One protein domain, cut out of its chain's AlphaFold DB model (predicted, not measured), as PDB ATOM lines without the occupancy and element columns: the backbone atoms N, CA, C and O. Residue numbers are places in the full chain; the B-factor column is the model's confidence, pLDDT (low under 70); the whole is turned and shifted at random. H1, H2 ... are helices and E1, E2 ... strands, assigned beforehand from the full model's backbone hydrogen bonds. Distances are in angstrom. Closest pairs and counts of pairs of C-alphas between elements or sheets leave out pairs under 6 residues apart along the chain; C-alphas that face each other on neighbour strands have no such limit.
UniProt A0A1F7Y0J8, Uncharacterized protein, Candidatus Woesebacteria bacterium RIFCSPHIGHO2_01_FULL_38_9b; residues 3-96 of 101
ATOM      1  N   HIS A   3     114.640 201.759 102.344       96.31
ATOM      2  CA  HIS A   3     115.598 200.988 103.140       96.31
ATOM      3  C   HIS A   3     116.216 199.870 102.308       96.31
ATOM      4  O   HIS A   3     115.601 199.387 101.357       96.31
ATOM      5  N   LYS A   4     117.439 199.476 102.675       97.31
ATOM      6  CA  LYS A   4     118.156 198.356 102.069       97.31
ATOM      7  C   LYS A   4     118.634 197.388 103.147       97.31
ATOM      8  O   LYS A   4     119.277 197.813 104.102       97.31
ATOM      9  N   LEU A   5     118.374 196.103 102.944       97.25
ATOM     10  CA  LEU A   5     118.970 194.985 103.669       97.25
ATOM     11  C   LEU A   5     119.976 194.286 102.746       97.25
ATOM     12  O   LEU A   5     119.661 194.038 101.582       97.25
ATOM     13  N   ARG A   6     121.168 193.955 103.254       98.31
ATOM     14  CA  ARG A   6     122.135 193.104 102.550       98.31
ATOM     15  C   ARG A   6     122.348 191.802 103.313       98.31
ATOM     16  O   ARG A   6     122.629 191.839 104.507       98.31
ATOM     17  N   ILE A   7     122.271 190.680 102.606       96.94
ATOM     18  CA  ILE A   7     122.542 189.335 103.123       96.94
ATOM     19  C   ILE A   7     123.803 188.815 102.436       96.94
ATOM     20  O   ILE A   7     123.844 188.739 101.211       96.94
ATOM     21  N   TYR A   8     124.826 188.458 103.211       96.50
ATOM     22  CA  TYR A   8     126.035 187.815 102.693       96.50
ATOM     23  C   TYR A   8     125.885 186.293 102.726       96.50
ATOM     24  O   TYR A   8     125.408 185.732 103.712       96.50
ATOM     25  N   LEU A   9     126.305 185.630 101.650       94.56
ATOM     26  CA  LEU A   9     126.201 184.183 101.473       94.56
ATOM     27  C   LEU A   9     127.581 183.518 101.614       94.56
ATOM     28  O   LEU A   9     128.625 184.160 101.481       94.56
ATOM     29  N   LYS A  10     127.603 182.208 101.900       92.31
ATOM     30  CA  LYS A  10     128.844 181.453 102.191       92.31
ATOM     31  C   LYS A  10     129.842 181.416 101.025       92.31
ATOM     32  O   LYS A  10     131.044 181.292 101.254       92.31
ATOM     33  N   ASP A  11     129.360 181.527  99.791       93.44
ATOM     34  CA  ASP A  11     130.165 181.567  98.561       93.44
ATOM     35  C   ASP A  11     130.634 182.991  98.193       93.44
ATOM     36  O   ASP A  11     131.162 183.214  97.102       93.44
ATOM     37  N   LYS A  12     130.483 183.948  99.122       94.62
ATOM     38  CA  LYS A  12     130.807 185.377  98.981       94.62
ATOM     39  C   LYS A  12     129.890 186.151  98.030       94.62
ATOM     40  O   LYS A  12     130.135 187.334  97.806       94.62
ATOM     41  N   SER A  13     128.832 185.529  97.503       96.12
ATOM     42  CA  SER A  13     127.744 186.275  96.865       96.12
ATOM     43  C   SER A  13     126.946 187.063  97.904       96.12
ATOM     44  O   SER A  13     127.068 186.842  99.118       96.12
ATOM     45  N   PHE A  14     126.140 188.017  97.448       97.31
ATOM     46  CA  PHE A  14     125.253 188.759  98.336       97.31
ATOM     47  C   PHE A  14     123.899 189.040  97.698       97.31
ATOM     48  O   PHE A  14     123.775 189.180  96.483       97.31
ATOM     49  N   ILE A  15     122.890 189.171  98.553       98.25
ATOM     50  CA  ILE A  15     121.555 189.622  98.180       98.25
ATOM     51  C   ILE A  15     121.362 191.033  98.717       98.25
ATOM     52  O   ILE A  15     121.485 191.255  99.919       98.25
ATOM     53  N   ASP A  16     121.035 191.978  97.845       98.44
ATOM     54  CA  ASP A  16     120.500 193.284  98.220       98.44
ATOM     55  C   ASP A  16     118.981 193.272  98.078       98.44
ATOM     56  O   ASP A  16     118.472 193.054  96.982       98.44
ATOM     57  N   PHE A  17     118.262 193.574  99.156       97.88
ATOM     58  CA  PHE A  17     116.828 193.838  99.134       97.88
ATOM     59  C   PHE A  17     116.571 195.304  99.468       97.88
ATOM     60  O   PHE A  17     116.897 195.769 100.557       97.88
ATOM     61  N   PHE A  18     115.985 196.039  98.529       97.44
ATOM     62  CA  PHE A  18     115.580 197.429  98.683       97.44
ATOM     63  C   PHE A  18     114.065 197.575  98.543       97.44
ATOM     64  O   PHE A  18     113.467 196.983  97.645       97.44
ATOM     65  N   TYR A  19     113.466 198.454  99.347       95.31
ATOM     66  CA  TYR A  19     112.089 198.909  99.157       95.31
ATOM     67  C   TYR A  19     111.945 200.408  99.443       95.31
ATOM     68  O   TYR A  19     112.639 200.978 100.289       95.31
ATOM     69  N   ALA A  20     111.040 201.071  98.725       94.56
ATOM     70  CA  ALA A  20     110.747 202.488  98.906       94.56
ATOM     71  C   ALA A  20     109.686 202.705  99.994       94.56
ATOM     72  O   ALA A  20     108.630 202.084  99.955       94.56
ATOM     73  N   THR A  21     109.917 203.654 100.906       92.38
ATOM     74  CA  THR A  21     108.970 203.978 101.995       92.38
ATOM     75  C   THR A  21     108.041 205.146 101.690       92.38
ATOM     76  O   THR A  21     107.036 205.326 102.364       92.38
ATOM     77  N   LYS A  22     108.367 205.961 100.680       89.62
ATOM     78  CA  LYS A  22     107.633 207.196 100.341       89.62
ATOM     79  C   LYS A  22     106.984 207.166  98.952       89.62
ATOM     80  O   LYS A  22     106.682 208.213  98.385       89.62
ATOM     81  N   ALA A  23     106.846 205.989  98.348       86.06
ATOM     82  CA  ALA A  23     106.283 205.854  97.009       86.06
ATOM     83  C   ALA A  23     104.755 205.688  97.063       86.06
ATOM     84  O   ALA A  23     104.237 205.001  97.934       86.06
ATOM     85  N   ARG A  24     104.035 206.267  96.089       87.00
ATOM     86  CA  ARG A  24     102.566 206.109  95.957       87.00
ATOM     87  C   ARG A  24     102.128 204.667  95.668       87.00
ATOM     88  O   ARG A  24     100.974 204.324  95.872       87.00
ATOM     89  N   LYS A  25     103.036 203.857  95.122       88.31
ATOM     90  CA  LYS A  25     102.873 202.421  94.873       88.31
ATOM     91  C   LYS A  25     104.072 201.711  95.481       88.31
ATOM     92  O   LYS A  25     105.158 202.293  95.490       88.31
ATOM     93  N   VAL A  26     103.898 200.464  95.913       90.19
ATOM     94  CA  VAL A  26     105.006 199.626  96.384       90.19
ATOM     95  C   VAL A  26     106.096 199.589  95.312       90.19
ATOM     96  O   VAL A  26     105.823 199.297  94.147       90.19
ATOM     97  N   ARG A  27     107.332 199.924  95.692       93.62
ATOM     98  CA  ARG A  27     108.510 199.823  94.824       93.62
ATOM     99  C   ARG A  27     109.608 199.069  95.540       93.62
ATOM    100  O   ARG A  27     109.927 199.413  96.675       93.62
ATOM    101  N   PHE A  28     110.195 198.096  94.859       95.38
ATOM    102  CA  PHE A  28     111.248 197.264  95.421       95.38
ATOM    103  C   PHE A  28     112.243 196.812  94.358       95.38
ATOM    104  O   PHE A  28     111.965 196.879  93.159       95.38
ATOM    105  N   ALA A  29     113.392 196.339  94.826       96.44
ATOM    106  CA  ALA A  29     114.350 195.582  94.041       96.44
ATOM    107  C   ALA A  29     115.019 194.528  94.932       96.44
ATOM    108  O   ALA A  29     115.434 194.847  96.045       96.44
ATOM    109  N   ILE A  30     115.149 193.300  94.439       97.62
ATOM    110  CA  ILE A  30     115.968 192.248  95.045       97.62
ATOM    111  C   ILE A  30     117.033 191.848  94.030       97.62
ATOM    112  O   ILE A  30     116.705 191.578  92.877       97.62
ATOM    113  N   HIS A  31     118.299 191.839  94.434       98.25
ATOM    114  CA  HIS A  31     119.441 191.561  93.568       98.25
ATOM    115  C   HIS A  31     120.375 190.549  94.225       98.25
ATOM    116  O   HIS A  31     120.965 190.854  95.255       98.25
ATOM    117  N   LEU A  32     120.533 189.379  93.608       97.88
ATOM    118  CA  LEU A  32     121.612 188.437  93.880       97.88
ATOM    119  C   LEU A  32     122.805 188.783  92.983       97.88
ATOM    120  O   LEU A  32     122.770 188.541  91.773       97.88
ATOM    121  N   GLU A  33     123.853 189.314  93.605       97.19
ATOM    122  CA  GLU A  33     125.148 189.564  92.984       97.19
ATOM    123  C   GLU A  33     126.072 188.376  93.244       97.19
ATOM    124  O   GLU A  33     126.398 188.058  94.392       97.19
ATOM    125  N   ARG A  34     126.488 187.717  92.166       95.69
ATOM    126  CA  ARG A  34     127.405 186.573  92.199       95.69
ATOM    127  C   ARG A  34     128.310 186.525  90.971       95.69
ATOM    128  O   ARG A  34     128.827 185.463  90.618       95.69
ATOM    129  N   SER A  35     128.512 187.671  90.322       94.25
ATOM    130  CA  SER A  35     129.344 187.772  89.124       94.25
ATOM    131  C   SER A  35     130.788 187.331  89.363       94.25
ATOM    132  O   SER A  35     131.424 186.830  88.440       94.25
ATOM    133  N   HIS A  36     131.282 187.410  90.602       94.50
ATOM    134  CA  HIS A  36     132.611 186.920  90.979       94.50
ATOM    135  C   HIS A  36     132.784 185.400  90.843       94.50
ATOM    136  O   HIS A  36     133.922 184.939  90.846       94.50
ATOM    137  N   LEU A  37     131.696 184.623  90.759       94.06
ATOM    138  CA  LEU A  37     131.753 183.172  90.551       94.06
ATOM    139  C   LEU A  37     131.712 182.808  89.065       94.06
ATOM    140  O   LEU A  37     132.520 182.012  88.601       94.06
ATOM    141  N   ASP A  38     130.745 183.357  88.330       93.38
ATOM    142  CA  ASP A  38     130.415 182.914  86.967       93.38
ATOM    143  C   ASP A  38     129.824 184.022  86.078       93.38
ATOM    144  O   ASP A  38     129.179 183.743  85.066       93.38
ATOM    145  N   ASN A  39     130.024 185.290  86.445       94.12
ATOM    146  CA  ASN A  39     129.415 186.461  85.807       94.12
ATOM    147  C   ASN A  39     127.873 186.481  85.824       94.12
ATOM    148  O   ASN A  39     127.280 187.321  85.141       94.12
ATOM    149  N   SER A  40     127.209 185.600  86.586       95.88
ATOM    150  CA  SER A  40     125.750 185.613  86.677       95.88
ATOM    151  C   SER A  40     125.238 186.632  87.696       95.88
ATOM    152  O   SER A  40     125.824 186.863  88.752       95.88
ATOM    153  N   VAL A  41     124.107 187.250  87.367       96.69
ATOM    154  CA  VAL A  41     123.356 188.146  88.254       96.69
ATOM    155  C   VAL A  41     121.878 187.817  88.149       96.69
ATOM    156  O   VAL A  41     121.388 187.491  87.066       96.69
ATOM    157  N   TYR A  42     121.150 187.918  89.255       97.69
ATOM    158  CA  TYR A  42     119.704 187.712  89.248       97.69
ATOM    159  C   TYR A  42     119.028 188.862  89.955       97.69
ATOM    160  O   TYR A  42     119.401 189.209  91.072       97.69
ATOM    161  N   ARG A  43     118.037 189.474  89.315       97.38
ATOM    162  CA  ARG A  43     117.399 190.662  89.875       97.38
ATOM    163  C   ARG A  43     115.921 190.682  89.572       97.38
ATOM    164  O   ARG A  43     115.539 190.542  88.421       97.38
ATOM    165  N   ILE A  44     115.108 190.927  90.585       96.25
ATOM    166  CA  ILE A  44     113.692 191.231  90.426       96.25
ATOM    167  C   ILE A  44     113.432 192.658  90.894       96.25
ATOM    168  O   ILE A  44     113.850 193.043  91.982       96.25
ATOM    169  N   ASP A  45     112.759 193.464  90.082       95.00
ATOM    170  CA  ASP A  45     112.266 194.775  90.504       95.00
ATOM    171  C   ASP A  45     110.982 195.140  89.767       95.00
ATOM    172  O   ASP A  45     110.592 194.484  88.801       95.00
ATOM    173  N   ASN A  46     110.303 196.174  90.253       93.38
ATOM    174  CA  ASN A  46     109.036 196.627  89.693       93.38
ATOM    175  C   ASN A  46     109.056 198.110  89.292       93.38
ATOM    176  O   ASN A  46     108.006 198.765  89.282       93.38
ATOM    177  N   VAL A  47     110.238 198.674  89.011       89.75
ATOM    178  CA  VAL A  47     110.344 200.040  88.482       89.75
ATOM    179  C   VAL A  47     109.877 200.011  87.022       89.75
ATOM    180  O   VAL A  47     110.489 199.302  86.223       89.75
ATOM    181  N   PRO A  48     108.812 200.752  86.656       85.38
ATOM    182  CA  PRO A  48     108.274 200.704  85.305       85.38
ATOM    183  C   PRO A  48     109.325 201.126  84.282       85.38
ATOM    184  O   PRO A  48     109.925 202.192  84.398       85.38
ATOM    185  N   ASP A  49     109.503 200.291  83.270       86.88
ATOM    186  CA  ASP A  49     110.393 200.530  82.144       86.88
ATOM    187  C   ASP A  49     109.665 200.084  80.878       86.88
ATOM    188  O   ASP A  49     109.362 198.900  80.705       86.88
ATOM    189  N   LEU A  50     109.340 201.047  80.011       88.69
ATOM    190  CA  LEU A  50     108.527 200.818  78.816       88.69
ATOM    191  C   LEU A  50     109.163 199.806  77.856       88.69
ATOM    192  O   LEU A  50     108.435 199.160  77.106       88.69
ATOM    193  N   LYS A  51     110.485 199.597  77.931       89.00
ATOM    194  CA  LYS A  51     111.193 198.560  77.169       89.00
ATOM    195  C   LYS A  51     110.637 197.154  77.428       89.00
ATOM    196  O   LYS A  51     110.700 196.303  76.546       89.00
ATOM    197  N   TRP A  52     110.091 196.913  78.619       86.06
ATOM    198  CA  TRP A  52     109.653 195.594  79.081       86.06
ATOM    199  C   TRP A  52     108.139 195.495  79.286       86.06
ATOM    200  O   TRP A  52     107.665 194.576  79.950       86.06
ATOM    201  N   ASN A  53     107.360 196.402  78.693       87.06
ATOM    202  CA  ASN A  53     105.899 196.422  78.825       87.06
ATOM    203  C   ASN A  53     105.189 195.166  78.277       87.06
ATOM    204  O   ASN A  53     104.034 194.932  78.612       87.06
ATOM    205  N   LYS A  54     105.873 194.350  77.461       88.31
ATOM    206  CA  LYS A  54     105.358 193.080  76.923       88.31
ATOM    207  C   LYS A  54     105.568 191.879  77.851       88.31
ATOM    208  O   LYS A  54     105.090 190.790  77.544       88.31
ATOM    209  N   VAL A  55     106.297 192.032  78.959       85.50
ATOM    210  CA  VAL A  55     106.482 190.946  79.934       85.50
ATOM    211  C   VAL A  55     105.164 190.723  80.672       85.50
ATOM    212  O   VAL A  55     104.579 191.670  81.187       85.50
ATOM    213  N   LYS A  56     104.707 189.466  80.767       86.62
ATOM    214  CA  LYS A  56     103.417 189.106  81.391       86.62
ATOM    215  C   LYS A  56     103.255 189.652  82.814       86.62
ATOM    216  O   LYS A  56     102.149 189.975  83.225       86.62
ATOM    217  N   THR A  57     104.353 189.751  83.557       87.19
ATOM    218  CA  THR A  57     104.373 190.234  84.941       87.19
ATOM    219  C   THR A  57     104.593 191.741  85.066       87.19
ATOM    220  O   THR A  57     104.762 192.222  86.182       87.19
ATOM    221  N   PHE A  58     104.607 192.509  83.967       86.19
ATOM    222  CA  PHE A  58     104.833 193.956  84.008       86.19
ATOM    223  C   PHE A  58     103.903 194.639  85.036       86.19
ATOM    224  O   PHE A  58     102.700 194.379  85.038       86.19
ATOM    225  N   PRO A  59     104.422 195.523  85.916       90.19
ATOM    226  CA  PRO A  59     105.745 196.156  85.898       90.19
ATOM    227  C   PRO A  59     106.882 195.332  86.519       90.19
ATOM    228  O   PRO A  59     108.010 195.817  86.554       90.19
ATOM    229  N   ILE A  60     106.609 194.129  87.023       90.88
ATOM    230  CA  ILE A  60     107.629 193.237  87.575       90.88
ATOM    231  C   ILE A  60     108.452 192.647  86.436       90.88
ATOM    232  O   ILE A  60     107.920 192.070  85.484       90.88
ATOM    233  N   ARG A  61     109.767 192.757  86.577       91.69
ATOM    234  CA  ARG A  61     110.757 192.195  85.664       91.69
ATOM    235  C   ARG A  61     111.759 191.356  86.433       91.69
ATOM    236  O   ARG A  61     112.174 191.741  87.525       91.69
ATOM    237  N   PHE A  62     112.165 190.242  85.835       95.81
ATOM    238  CA  PHE A  62     113.208 189.378  86.361       95.81
ATOM    239  C   PHE A  62     114.373 189.298  85.373       95.81
ATOM    240  O   PHE A  62     114.218 188.839  84.246       95.81
ATOM    241  N   HIS A  63     115.540 189.770  85.795       95.62
ATOM    242  CA  HIS A  63     116.811 189.622  85.101       95.62
ATOM    243  C   HIS A  63     117.411 188.264  85.476       95.62
ATOM    244  O   HIS A  63     117.692 188.021  86.650       95.62
ATOM    245  N   SER A  64     117.600 187.390  84.492       95.81
ATOM    246  CA  SER A  64     117.951 185.982  84.689       95.81
ATOM    247  C   SER A  64     119.364 185.699  84.196       95.81
ATOM    248  O   SER A  64     119.617 185.573  82.999       95.81
ATOM    249  N   GLY A  65     120.328 185.668  85.113       95.31
ATOM    250  CA  GLY A  65     121.745 185.438  84.829       95.31
ATOM    251  C   GLY A  65     122.473 186.620  84.180       95.31
ATOM    252  O   GLY A  65     123.685 186.719  84.322       95.31
ATOM    253  N   LYS A  66     121.778 187.535  83.493       94.31
ATOM    254  CA  LYS A  66     122.351 188.745  82.880       94.31
ATOM    255  C   LYS A  66     121.387 189.920  82.998       94.31
ATOM    256  O   LYS A  66     120.179 189.751  82.849       94.31
ATOM    257  N   TYR A  67     121.919 191.136  83.131       90.50
ATOM    258  CA  TYR A  67     121.115 192.366  83.189       90.50
ATOM    259  C   TYR A  67     120.214 192.590  81.962       90.50
ATOM    260  O   TYR A  67     119.165 193.214  82.077       90.50
ATOM    261  N   ASN A  68     120.581 192.098  80.779       91.38
ATOM    262  CA  ASN A  68     119.783 192.269  79.561       91.38
ATOM    263  C   ASN A  68     118.844 191.093  79.251       91.38
ATOM    264  O   ASN A  68     118.053 191.203  78.316       91.38
ATOM    265  N   LYS A  69     118.901 189.994  80.015       93.31
ATOM    266  CA  LYS A  69     118.002 188.848  79.855       93.31
ATOM    267  C   LYS A  69     116.818 189.000  80.809       93.31
ATOM    268  O   LYS A  69     116.886 188.544  81.947       93.31
ATOM    269  N   VAL A  70     115.769 189.679  80.349       93.94
ATOM    270  CA  VAL A  70     114.539 189.909  81.122       93.94
ATOM    271  C   VAL A  70     113.465 188.903  80.727       93.94
ATOM    272  O   VAL A  70     113.125 188.782  79.552       93.94
ATOM    273  N   GLU A  71     112.914 188.212  81.718       93.06
ATOM    274  CA  GLU A  71     111.850 187.219  81.564       93.06
ATOM    275  C   GLU A  71     110.839 187.311  82.719       93.06
ATOM    276  O   GLU A  71     110.983 188.131  83.632       93.06
ATOM    277  N   ALA A  72     109.777 186.504  82.655       91.94
ATOM    278  CA  ALA A  72     108.897 186.320  83.804       91.94
ATOM    279  C   ALA A  72     109.659 185.556  84.904       91.94
ATOM    280  O   ALA A  72     110.398 184.621  84.581       91.94
ATOM    281  N   PRO A  73     109.508 185.926  86.187       92.62
ATOM    282  CA  PRO A  73     110.143 185.192  87.272       92.62
ATOM    283  C   PRO A  73     109.660 183.731  87.294       92.62
ATOM    284  O   PRO A  73     108.478 183.477  87.054       92.62
ATOM    285  N   PRO A  74     110.537 182.766  87.624       92.38
ATOM    286  CA  PRO A  74     110.176 181.351  87.726       92.38
ATOM    287  C   PRO A  74     109.422 181.006  89.026       92.38
ATOM    288  O   PRO A  74     109.316 179.840  89.388       92.38
ATOM    289  N   PHE A  75     108.931 182.014  89.748       91.31
ATOM    290  CA  PHE A  75     108.278 181.904  91.048       91.31
ATOM    291  C   PHE A  75     107.147 182.929  91.162       91.31
ATOM    292  O   PHE A  75     107.018 183.842  90.339       91.31
ATOM    293  N   LYS A  76     106.306 182.765  92.185       87.31
ATOM    294  CA  LYS A  76     105.121 183.598  92.385       87.31
ATOM    295  C   LYS A  76     105.492 185.027  92.765       87.31
ATOM    296  O   LYS A  76     106.380 185.274  93.575       87.31
ATOM    297  N   VAL A  77     104.770 185.968  92.169       84.56
ATOM    298  CA  VAL A  77     104.907 187.406  92.405       84.56
ATOM    299  C   VAL A  77     103.512 188.025  92.484       84.56
ATOM    300  O   VAL A  77     103.084 188.770  91.606       84.56
ATOM    301  N   GLU A  78     102.759 187.625  93.505       78.69
ATOM    302  CA  GLU A  78     101.370 188.045  93.718       78.69
ATOM    303  C   GLU A  78     101.327 189.420  94.420       78.69
ATOM    304  O   GLU A  78     102.105 189.686  95.337       78.69
ATOM    305  N   ASP A  79     100.472 190.322  93.923       73.62
ATOM    306  CA  ASP A  79     100.030 191.592  94.533       73.62
ATOM    307  C   ASP A  79     101.084 192.524  95.162       73.62
ATOM    308  O   ASP A  79     100.762 193.399  95.964       73.62
ATOM    309  N   PHE A  80     102.348 192.414  94.747       75.81
ATOM    310  CA  PHE A  80     103.470 193.156  95.334       75.81
ATOM    311  C   PHE A  80     103.675 192.892  96.835       75.81
ATOM    312  O   PHE A  80     104.251 193.745  97.519       75.81
ATOM    313  N   ASP A  81     103.262 191.725  97.338       89.00
ATOM    314  CA  ASP A  81     103.600 191.314  98.697       89.00
ATOM    315  C   ASP A  81     105.112 191.076  98.815       89.00
ATOM    316  O   ASP A  81     105.675 190.117  98.279       89.00
ATOM    317  N   LEU A  82     105.786 191.988  99.512       91.69
ATOM    318  CA  LEU A  82     107.236 191.974  99.653       91.69
ATOM    319  C   LEU A  82     107.732 190.761 100.435       91.69
ATOM    320  O   LEU A  82     108.843 190.302 100.165       91.69
ATOM    321  N   GLU A  83     106.944 190.248 101.381       92.69
ATOM    322  CA  GLU A  83     107.336 189.066 102.141       92.69
ATOM    323  C   GLU A  83     107.363 187.835 101.235       92.69
ATOM    324  O   GLU A  83     108.395 187.163 101.153       92.69
ATOM    325  N   THR A  84     106.275 187.580 100.501       93.06
ATOM    326  CA  THR A  84     106.195 186.474  99.537       93.06
ATOM    327  C   THR A  84     107.293 186.579  98.485       93.06
ATOM    328  O   THR A  84     108.038 185.622  98.276       93.06
ATOM    329  N   VAL A  85     107.480 187.754  97.874       93.88
ATOM    330  CA  VAL A  85     108.509 187.947  96.839       93.88
ATOM    331  C   VAL A  85     109.918 187.718  97.394       93.88
ATOM    332  O   VAL A  85     110.745 187.101  96.721       93.88
ATOM    333  N   LEU A  86     110.206 188.168  98.620       95.00
ATOM    334  CA  LEU A  86     111.495 187.911  99.260       95.00
ATOM    335  C   LEU A  86     111.686 186.420  99.554       95.00
ATOM    336  O   LEU A  86     112.752 185.889  99.248       95.00
ATOM    337  N   ARG A  87     110.679 185.733 100.105       95.25
ATOM    338  CA  ARG A  87     110.742 184.289 100.390       95.25
ATOM    339  C   ARG A  87     110.994 183.479  99.122       95.25
ATOM    340  O   ARG A  87     111.925 182.679  99.096       95.25
ATOM    341  N   GLU A  88     110.233 183.734  98.065       95.69
ATOM    342  CA  GLU A  88     110.391 183.073  96.767       95.69
ATOM    343  C   GLU A  88     111.775 183.333  96.156       95.69
ATOM    344  O   GLU A  88     112.445 182.408  95.690       95.69
ATOM    345  N   PHE A  89     112.272 184.572  96.235       95.88
ATOM    346  CA  PHE A  89     113.608 184.907  95.743       95.88
ATOM    347  C   PHE A  89     114.724 184.231  96.556       95.88
ATOM    348  O   PHE A  89     115.731 183.794  95.990       95.88
ATOM    349  N   LEU A  90     114.567 184.116  97.877       95.62
ATOM    350  CA  LEU A  90     115.507 183.396  98.739       95.62
ATOM    351  C   LEU A  90     115.509 181.894  98.426       95.62
ATOM    352  O   LEU A  90     116.588 181.318  98.288       95.62
ATOM    353  N   THR A  91     114.340 181.279  98.232       95.44
ATOM    354  CA  THR A  91     114.208 179.879  97.790       95.44
ATOM    355  C   THR A  91     114.878 179.662  96.436       95.44
ATOM    356  O   THR A  91     115.700 178.759  96.283       95.44
ATOM    357  N   PHE A  92     114.620 180.545  95.466       95.62
ATOM    358  CA  PHE A  92     115.318 180.536  94.182       95.62
ATOM    359  C   PHE A  92     116.840 180.619  94.371       95.62
ATOM    360  O   PHE A  92     117.584 179.854  93.755       95.62
ATOM    361  N   THR A  93     117.311 181.499  95.255       94.94
ATOM    362  CA  THR A  93     118.741 181.699  95.524       94.94
ATOM    363  C   THR A  93     119.405 180.458  96.127       94.94
ATOM    364  O   THR A  93     120.557 180.176  95.803       94.94
ATOM    365  N   GLN A  94     118.699 179.647  96.921       92.69
ATOM    366  CA  GLN A  94     119.250 178.384  97.435       92.69
ATOM    367  C   GLN A  94     119.674 177.430  96.311       92.69
ATOM    368  O   GLN A  94     120.728 176.811  96.412       92.69
ATOM    369  N   SER A  95     118.927 177.380  95.199       90.56
ATOM    370  CA  SER A  95     119.294 176.581  94.012       90.56
ATOM    371  C   SER A  95     120.528 177.101  93.261       90.56
ATOM    372  O   SER A  95     121.006 176.477  92.315       90.56
ATOM    373  N   LYS A  96     121.011 178.289  93.635       90.94
ATOM    374  CA  LYS A  96     122.097 179.011  92.974       90.94
ATOM    375  C   LYS A  96     123.385 178.971  93.793       90.94
ATOM    376  O   LYS A  96     124.456 178.955  93.194       90.94
TER     377      LYS A  96
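AT A GLANCE: This is residues 3 to 96 of the 101 residues of an uncharacterized protein of Candidatus Woesebacteria bacterium RIFCSPHIGHO2_01_FULL_38_9b (UniProt A0A1F7Y0J8). One gently twisted slab of five antiparallel strands has a single helix, H2, packed along one of its faces, while no named helix covers the other face. The short helix H1 makes the turn between E3 and E4 at one end of the strands, and two long loops lead from E4 to E5 and from E5 to H2. The printed part has 94 residues, with five named strands and two named helices in the order E1 E2 E3 H1 E4 E5 H2, and the sheet runs E1 E2 E3 E4 E5. The class is mixed, helices and strands; the whole is compact, with a radius of gyration of the C-alphas of 12.9 A and spans of 36 by 27 by 19 A.

IN THESE COORDINATES: Begin in the sheet: find C-alpha 3 at (115.598, 200.988, 103.140), where E1, residues 3 to 8, starts and runs 16.8 A. E2, residues 14 to 20, covers 20.0 A, and E3, residues 28 to 34, covers 19.6 A. H1, residues 35 to 38, follows at once; then come E4, residues 40 to 45, 16.7 A long, and E5, residues 61 to 65, 12.9 A long. H2, residues 82 to 94, runs 18.3 A from C-alpha 82 at (107.236, 191.974, 99.653) to C-alpha 94 at (119.250, 178.384, 97.435).

HOW THE PARTS SIT: Look first at E1, E2 and E3, a meander, each strand the antiparallel neighbour of the one before; N 5 and O 17 are 2.8 A apart, as are N 16 and O 31. E3 and E4 stand at 175 degrees, with N 30 and O 44 2.8 A apart. E4 and E5 form a hairpin, with N 63 and O 43 at 2.7 A. E1 and E5 are the edge strands. Residues 62 to 63 of E5 also pair, antiparallel, with residues 70 to 71. H2 is on the sheet at a height of 9.7 A, in two layers, a helix on one face of a sheet. It lies over E3 and runs along the strands, at 9 degrees to E3 on the local plane; their closest C-alphas, of Leu 32 and Thr 93, are 7.5 A apart. H1 is only just not on the sheet, with 4 pairs of C-alphas within 10 A, and is apart from H2. In H2 every O i to N i+4 pair is within hydrogen-bond range; H1 is too short for such a pair.

THE WHOLE: The C-alphas of Arg 24 and Leu 37, the two farthest apart, are 37.5 A from each other. The printed part has no cut. The links E4 to E5, 15 residues, and E5 to H2, 16 residues, are long. The mean pLDDT of the printed part is 92.6, and no printed residue is under 70.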